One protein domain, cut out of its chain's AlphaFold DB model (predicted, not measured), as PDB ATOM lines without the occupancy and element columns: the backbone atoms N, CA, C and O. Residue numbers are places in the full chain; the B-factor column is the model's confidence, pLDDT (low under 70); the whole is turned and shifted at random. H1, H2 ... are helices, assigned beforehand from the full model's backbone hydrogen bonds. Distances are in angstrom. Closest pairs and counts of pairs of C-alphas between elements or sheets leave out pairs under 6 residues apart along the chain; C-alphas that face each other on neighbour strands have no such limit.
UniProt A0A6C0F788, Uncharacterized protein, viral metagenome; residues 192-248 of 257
ATOM      1  N   LYS A 192     240.307 189.023  91.845       92.19
ATOM      2  CA  LYS A 192     240.308 188.340  93.146       92.19
ATOM      3  C   LYS A 192     240.180 186.820  93.001       92.19
ATOM      4  O   LYS A 192     240.830 186.094  93.749       92.19
ATOM      5  N   GLN A 193     239.355 186.334  92.074       90.44
ATOM      6  CA  GLN A 193     239.178 184.900  91.808       90.44
ATOM      7  C   GLN A 193     240.390 184.300  91.093       90.44
ATOM      8  O   GLN A 193     240.787 183.187  91.414       90.44
ATOM      9  N   GLU A 194     241.043 185.050  90.209       88.44
ATOM     10  CA  GLU A 194     242.304 184.620  89.591       88.44
ATOM     11  C   GLU A 194     243.420 184.434  90.623       88.44
ATOM     12  O   GLU A 194     244.289 183.577  90.455       88.44
ATOM     13  N   LYS A 195     243.390 185.213  91.712       87.56
ATOM     14  CA  LYS A 195     244.329 185.088  92.833       87.56
ATOM     15  C   LYS A 195     243.933 183.992  93.829       87.56
ATOM     16  O   LYS A 195     244.798 183.236  94.253       87.56
ATOM     17  N   LYS A 196     242.656 183.905  94.224       87.00
ATOM     18  CA  LYS A 196     242.197 183.016  95.315       87.00
ATOM     19  C   LYS A 196     241.701 181.638  94.871       87.00
ATOM     20  O   LYS A 196     241.674 180.723  95.688       87.00
ATOM     21  N   GLY A 197     241.256 181.491  93.626       89.62
ATOM     22  CA  GLY A 197     240.734 180.238  93.091       89.62
ATOM     23  C   GLY A 197     239.473 180.412  92.244       89.62
ATOM     24  O   GLY A 197     238.634 181.286  92.485       89.62
ATOM     25  N   LEU A 198     239.334 179.526  91.260       93.50
ATOM     26  CA  LEU A 198     238.273 179.561  90.258       93.50
ATOM     27  C   LEU A 198     237.007 178.838  90.746       93.50
ATOM     28  O   LEU A 198     237.063 177.794  91.402       93.50
ATOM     29  N   SER A 199     235.845 179.396  90.408       92.69
ATOM     30  CA  SER A 199     234.537 178.753  90.599       92.69
ATOM     31  C   SER A 199     234.135 177.902  89.386       92.69
ATOM     32  O   SER A 199     234.696 178.072  88.304       92.69
ATOM     33  N   LYS A 200     233.099 177.057  89.519       90.50
ATOM     34  CA  LYS A 200     232.503 176.331  88.379       90.50
ATOM     35  C   LYS A 200     232.081 177.270  87.229       90.50
ATOM     36  O   LYS A 200     232.335 176.969  86.071       90.50
ATOM     37  N   SER A 201     231.525 178.448  87.538       92.31
ATOM     38  CA  SER A 201     231.187 179.478  86.535       92.31
ATOM     39  C   SER A 201     232.406 179.997  85.768       92.31
ATOM     40  O   SER A 201     232.298 180.312  84.585       92.31
ATOM     41  N   ASN A 202     233.553 180.098  86.446       94.81
ATOM     42  CA  ASN A 202     234.804 180.540  85.840       94.81
ATOM     43  C   ASN A 202     235.420 179.454  84.964       94.81
ATOM     44  O   ASN A 202     235.883 179.759  83.871       94.81
ATOM     45  N   LEU A 203     235.384 178.200  85.424       93.75
ATOM     46  CA  LEU A 203     235.803 177.052  84.626       93.75
ATOM     47  C   LEU A 203     234.974 176.934  83.346       93.75
ATOM     48  O   LEU A 203     235.565 176.849  82.278       93.75
ATOM     49  N   LYS A 204     233.640 177.053  83.428       93.25
ATOM     50  CA  LYS A 204     232.776 177.072  82.237       93.25
ATOM     51  C   LYS A 204     233.175 178.174  81.256       93.25
ATOM     52  O   LYS A 204     233.263 177.920  80.064       93.25
ATOM     53  N   TRP A 205     233.449 179.384  81.751       94.38
ATOM     54  CA  TRP A 205     233.898 180.485  80.894       94.38
ATOM     55  C   TRP A 205     235.225 180.173  80.209       94.38
ATOM     56  O   TRP A 205     235.321 180.317  79.002       94.38
ATOM     57  N   LEU A 206     236.218 179.689  80.956       93.06
ATOM     58  CA  LEU A 206     237.520 179.325  80.395       93.06
ATOM     59  C   LEU A 206     237.401 178.198  79.365       93.06
ATOM     60  O   LEU A 206     238.048 178.261  78.327       93.06
ATOM     61  N   PHE A 207     236.563 177.196  79.622       92.00
ATOM     62  CA  PHE A 207     236.381 176.065  78.716       92.00
ATOM     63  C   PHE A 207     235.679 176.482  77.416       92.00
ATOM     64  O   PHE A 207     236.078 176.042  76.341       92.00
ATOM     65  N   LEU A 208     234.683 177.368  77.505       90.19
ATOM     66  CA  LEU A 208     234.003 177.927  76.334       90.19
ATOM     67  C   LEU A 208     234.906 178.883  75.539       90.19
ATOM     68  O   LEU A 208     234.860 178.877  74.318       90.19
ATOM     69  N   SER A 209     235.756 179.669  76.209       88.69
ATOM     70  CA  SER A 209     236.665 180.618  75.544       88.69
ATOM     71  C   SER A 209     237.750 179.950  74.696       88.69
ATOM     72  O   SER A 209     238.303 180.608  73.822       88.69
ATOM     73  N   ASN A 210     238.086 178.684  74.963       82.19
ATOM     74  CA  ASN A 210     239.110 177.957  74.208       82.19
ATOM     75  C   ASN A 210     238.540 177.118  73.046       82.19
ATOM     76  O   ASN A 210     239.305 176.714  72.182       82.19
ATOM     77  N   ASN A 211     237.221 176.882  73.020       73.88
ATOM     78  CA  ASN A 211     236.484 176.187  71.954       73.88
ATOM     79  C   ASN A 211     237.176 174.924  71.397       73.88
ATOM     80  O   ASN A 211     237.345 174.780  70.187       73.88
ATOM     81  N   PHE A 212     237.617 174.034  72.286       84.81
ATOM     82  CA  PHE A 212     238.335 172.827  71.893       84.81
ATOM     83  C   PHE A 212     237.412 171.727  71.358       84.81
ATOM     84  O   PHE A 212     236.251 171.624  71.757       84.81
ATOM     85  N   SER A 213     237.972 170.868  70.505       80.44
ATOM     86  CA  SER A 213     237.232 169.809  69.807       80.44
ATOM     87  C   SER A 213     237.356 168.435  70.467       80.44
ATOM     88  O   SER A 213     236.583 167.538  70.143       80.44
ATOM     89  N   SER A 214     238.300 168.246  71.396       86.38
ATOM     90  CA  SER A 214     238.514 166.966  72.075       86.38
ATOM     91  C   SER A 214     238.638 167.112  73.590       86.38
ATOM     92  O   SER A 214     238.988 168.167  74.122       86.38
ATOM     93  N   ILE A 215     238.369 166.023  74.311       87.25
ATOM     94  CA  ILE A 215     238.583 165.972  75.761       87.25
ATOM     95  C   ILE A 215     240.069 166.083  76.130       87.25
ATOM     96  O   ILE A 215     240.406 166.617  77.191       87.25
ATOM     97  N   ASP A 216     240.956 165.624  75.248       89.25
ATOM     98  CA  ASP A 216     242.402 165.673  75.450       89.25
ATOM     99  C   ASP A 216     242.906 167.115  75.452       89.25
ATOM    100  O   ASP A 216     243.739 167.471  76.281       89.25
ATOM    101  N   ASP A 217     242.324 167.993  74.635       90.62
ATOM    102  CA  ASP A 217     242.645 169.424  74.640       90.62
ATOM    103  C   ASP A 217     242.287 170.086  75.978       90.62
ATOM    104  O   ASP A 217     243.080 170.832  76.560       90.62
ATOM    105  N   TYR A 218     241.109 169.765  76.524       90.19
ATOM    106  CA  TYR A 218     240.713 170.223  77.857       90.19
ATOM    107  C   TYR A 218     241.636 169.660  78.940       90.19
ATOM    108  O   TYR A 218     241.994 170.373  79.881       90.19
ATOM    109  N   THR A 219     242.065 168.409  78.794       90.81
ATOM    110  CA  THR A 219     243.039 167.780  79.693       90.81
ATOM    111  C   THR A 219     244.374 168.515  79.639       90.81
ATOM    112  O   THR A 219     244.880 168.944  80.679       90.81
ATOM    113  N   ASN A 220     244.885 168.792  78.445       91.88
ATOM    114  CA  ASN A 220     246.112 169.549  78.229       91.88
ATOM    115  C   ASN A 220     246.028 170.962  78.817       91.88
ATOM    116  O   ASN A 220     246.956 171.386  79.505       91.88
ATOM    117  N   LEU A 221     244.897 171.660  78.670       90.75
ATOM    118  CA  LEU A 221     244.677 172.963  79.308       90.75
ATOM    119  C   LEU A 221     244.813 172.887  80.836       90.75
ATOM    120  O   LEU A 221     245.398 173.781  81.455       90.75
ATOM    121  N   THR A 222     244.283 171.834  81.467       91.31
ATOM    122  CA  THR A 222     244.397 171.663  82.926       91.31
ATOM    123  C   THR A 222     245.827 171.383  83.379       91.31
ATOM    124  O   THR A 222     246.208 171.837  84.460       91.31
ATOM    125  N   LEU A 223     246.615 170.685  82.555       90.88
ATOM    126  CA  LEU A 223     248.025 170.391  82.814       90.88
ATOM    127  C   LEU A 223     248.901 171.636  82.633       90.88
ATOM    128  O   LEU A 223     249.749 171.924  83.474       90.88
ATOM    129  N   GLN A 224     248.655 172.411  81.576       92.56
ATOM    130  CA  GLN A 224     249.405 173.631  81.263       92.56
ATOM    131  C   GLN A 224     249.070 174.793  82.204       92.56
ATOM    132  O   GLN A 224     249.886 175.693  82.398       92.56
ATOM    133  N   ASN A 225     247.877 174.793  82.804       90.94
ATOM    134  CA  ASN A 225     247.434 175.854  83.697       90.94
ATOM    135  C   ASN A 225     247.124 175.310  85.105       90.94
ATOM    136  O   ASN A 225     245.985 174.912  85.383       90.94
ATOM    137  N   PRO A 226     248.091 175.365  86.049       90.50
ATOM    138  CA  PRO A 226     247.948 174.795  87.392       90.50
ATOM    139  C   PRO A 226     246.729 175.299  88.171       90.50
ATOM    140  O   PRO A 226     246.175 174.580  89.004       90.50
ATOM    141  N   LYS A 227     246.270 176.531  87.907       91.19
ATOM    142  CA  LYS A 227     245.069 177.086  88.548       91.19
ATOM    143  C   LYS A 227     243.793 176.434  88.027       91.19
ATOM    144  O   LYS A 227     242.895 176.152  88.822       91.19
ATOM    145  N   ILE A 228     243.717 176.190  86.718       93.19
ATOM    146  CA  ILE A 228     242.608 175.456  86.104       93.19
ATOM    147  C   ILE A 228     242.634 174.013  86.608       93.19
ATOM    148  O   ILE A 228     241.621 173.555  87.128       93.19
ATOM    149  N   GLY A 229     243.793 173.346  86.578       93.38
ATOM    150  CA  GLY A 229     243.954 171.990  87.110       93.38
ATOM    151  C   GLY A 229     243.551 171.865  88.584       93.38
ATOM    152  O   GLY A 229     242.759 170.996  88.940       93.38
ATOM    153  N   SER A 230     243.988 172.790  89.444       92.94
ATOM    154  CA  SER A 230     243.591 172.824  90.862       92.94
ATOM    155  C   SER A 230     242.078 172.991  91.043       92.94
ATOM    156  O   SER A 230     241.464 172.327  91.883       92.94
ATOM    157  N   ALA A 231     241.447 173.844  90.235       92.94
ATOM    158  CA  ALA A 231     240.006 174.042  90.283       92.94
ATOM    159  C   ALA A 231     239.233 172.818  89.764       92.94
ATOM    160  O   ALA A 231     238.245 172.432  90.386       92.94
ATOM    161  N   VAL A 232     239.686 172.167  88.689       92.25
ATOM    162  CA  VAL A 232     239.083 170.920  88.187       92.25
ATOM    163  C   VAL A 232     239.223 169.802  89.220       92.25
ATOM    164  O   VAL A 232     238.235 169.149  89.550       92.25
ATOM    165  N   LYS A 233     240.394 169.653  89.845       91.44
ATOM    166  CA  LYS A 233     240.595 168.726  90.967       91.44
ATOM    167  C   LYS A 233     239.622 168.995  92.113       91.44
ATOM    168  O   LYS A 233     239.012 168.069  92.639       91.44
ATOM    169  N   LYS A 234     239.457 170.264  92.491       88.38
ATOM    170  CA  LYS A 234     238.573 170.680  93.587       88.38
ATOM    171  C   LYS A 234     237.098 170.391  93.306       88.38
ATOM    172  O   LYS A 234     236.392 169.963  94.211       88.38
ATOM    173  N   TRP A 235     236.622 170.710  92.105       85.75
ATOM    174  CA  TRP A 235     235.191 170.689  91.785       85.75
ATOM    175  C   TRP A 235     234.714 169.380  91.158       85.75
ATOM    176  O   TRP A 235     233.524 169.086  91.249       85.75
ATOM    177  N   TYR A 236     235.624 168.633  90.537       85.44
ATOM    178  CA  TYR A 236     235.320 167.461  89.718       85.44
ATOM    179  C   TYR A 236     236.212 166.260  90.034       85.44
ATOM    180  O   TYR A 236     236.092 165.235  89.382       85.44
ATOM    181  N   HIS A 237     237.119 166.347  91.016       86.31
ATOM    182  CA  HIS A 237     238.048 165.255  91.340       86.31
ATOM    183  C   HIS A 237     238.847 164.761  90.117       86.31
ATOM    184  O   HIS A 237     239.132 163.574  90.005       86.31
ATOM    185  N   ASN A 238     239.216 165.686  89.222       86.94
ATOM    186  CA  ASN A 238     239.868 165.437  87.926       86.94
ATOM    187  C   ASN A 238     238.983 164.787  86.838       86.94
ATOM    188  O   ASN A 238     239.483 164.514  85.752       86.94
ATOM    189  N   ASP A 239     237.682 164.595  87.071       86.75
ATOM    190  CA  ASP A 239     236.724 164.101  86.069       86.75
ATOM    191  C   ASP A 239     236.334 165.229  85.089       86.75
ATOM    192  O   ASP A 239     235.361 165.963  85.284       86.75
ATOM    193  N   ILE A 240     237.140 165.413  84.038       88.75
ATOM    194  CA  ILE A 240     236.899 166.434  83.002       88.75
ATOM    195  C   ILE A 240     235.614 166.134  82.227       88.75
ATOM    196  O   ILE A 240     234.866 167.058  81.913       88.75
ATOM    197  N   SER A 241     235.305 164.858  81.988       85.62
ATOM    198  CA  SER A 241     234.060 164.439  81.339       85.62
ATOM    199  C   SER A 241     232.835 164.945  82.101       85.62
ATOM    200  O   SER A 241     231.903 165.469  81.492       85.62
ATOM    201  N   GLN A 242     232.844 164.854  83.436       83.62
ATOM    202  CA  GLN A 242     231.795 165.432  84.277       83.62
ATOM    203  C   GLN A 242     231.712 166.957  84.136       83.62
ATOM    204  O   GLN A 242     230.611 167.503  84.053       83.62
ATOM    205  N   ALA A 243     232.849 167.656  84.084       86.94
ATOM    206  CA  ALA A 243     232.857 169.105  83.888       86.94
ATOM    207  C   ALA A 243     232.233 169.503  82.540       86.94
ATOM    208  O   ALA A 243     231.389 170.394  82.506       86.94
ATOM    209  N   LEU A 244     232.595 168.817  81.451       87.62
ATOM    210  CA  LEU A 244     232.061 169.079  80.111       87.62
ATOM    211  C   LEU A 244     230.549 168.846  80.037       87.62
ATOM    212  O   LEU A 244     229.831 169.712  79.533       87.62
ATOM    213  N   ARG A 245     230.056 167.742  80.621       83.31
ATOM    214  CA  ARG A 245     228.614 167.463  80.722       83.31
ATOM    215  C   ARG A 245     227.879 168.536  81.530       83.31
ATOM    216  O   ARG A 245     226.893 169.076  81.047       83.31
ATOM    217  N   GLU A 246     228.375 168.919  82.712       81.81
ATOM    218  CA  GLU A 246     227.763 169.994  83.521       81.81
ATOM    219  C   GLU A 246     227.828 171.384  82.850       81.81
ATOM    220  O   GLU A 246     227.072 172.296  83.207       81.81
ATOM    221  N   PHE A 247     228.769 171.594  81.927       87.00
ATOM    222  CA  PHE A 247     228.924 172.846  81.190       87.00
ATOM    223  C   PHE A 247     228.121 172.898  79.892       87.00
ATOM    224  O   PHE A 247     228.108 173.967  79.278       87.00
ATOM    225  N   ASP A 248     227.407 171.830  79.533       82.94
ATOM    226  CA  ASP A 248     226.699 171.684  78.257       82.94
ATOM    227  C   ASP A 248     227.646 171.829  77.044       82.94
ATOM    228  O   ASP A 248     227.279 172.396  76.016       82.94
TER     229      ASP A 248
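What this domain is: This is residues 192 to 248 of the 257 residues of an uncharacterized protein of viral metagenome (UniProt A0A6C0F788). Helices H2 to H5 cross and pack into a rounded body, H4 meeting the other three; H1 lies apart at one end. Of the 57 printed residues, 44 are in named helices, H1 to H5 in chain order: all helix, no named strand. The whole is compact, radius of gyration of the C-alphas 10.2 A, spans 30 by 22 by 21 A.

How they stand to each other: The hub H4, residues 226 to 236, touches H2, residues 200 to 210, at a steep tilt of 54 degrees, C-alphas 200 and 235 closest at 7.1 A. It touches H5, residues 240 to 246, C-alphas 236 and 243 closest at 6.5 A. H3, residues 215 to 224, touches H4 only at the corner, C-alphas 222 and 229 closest at 4.2 A. Every helix O i to N i+4 pair is within hydrogen-bond range.

Where its parts are: H1, residues 192 to 196, begins at C-alpha (240.308, 188.340, 93.146); H5 ends at (227.763, 169.994, 83.521). H2 spans 15.7 A, first to last C-alpha.

The domain as a whole: The printed part has no cut; the links are tight; no printed residue is under pLDDT 70.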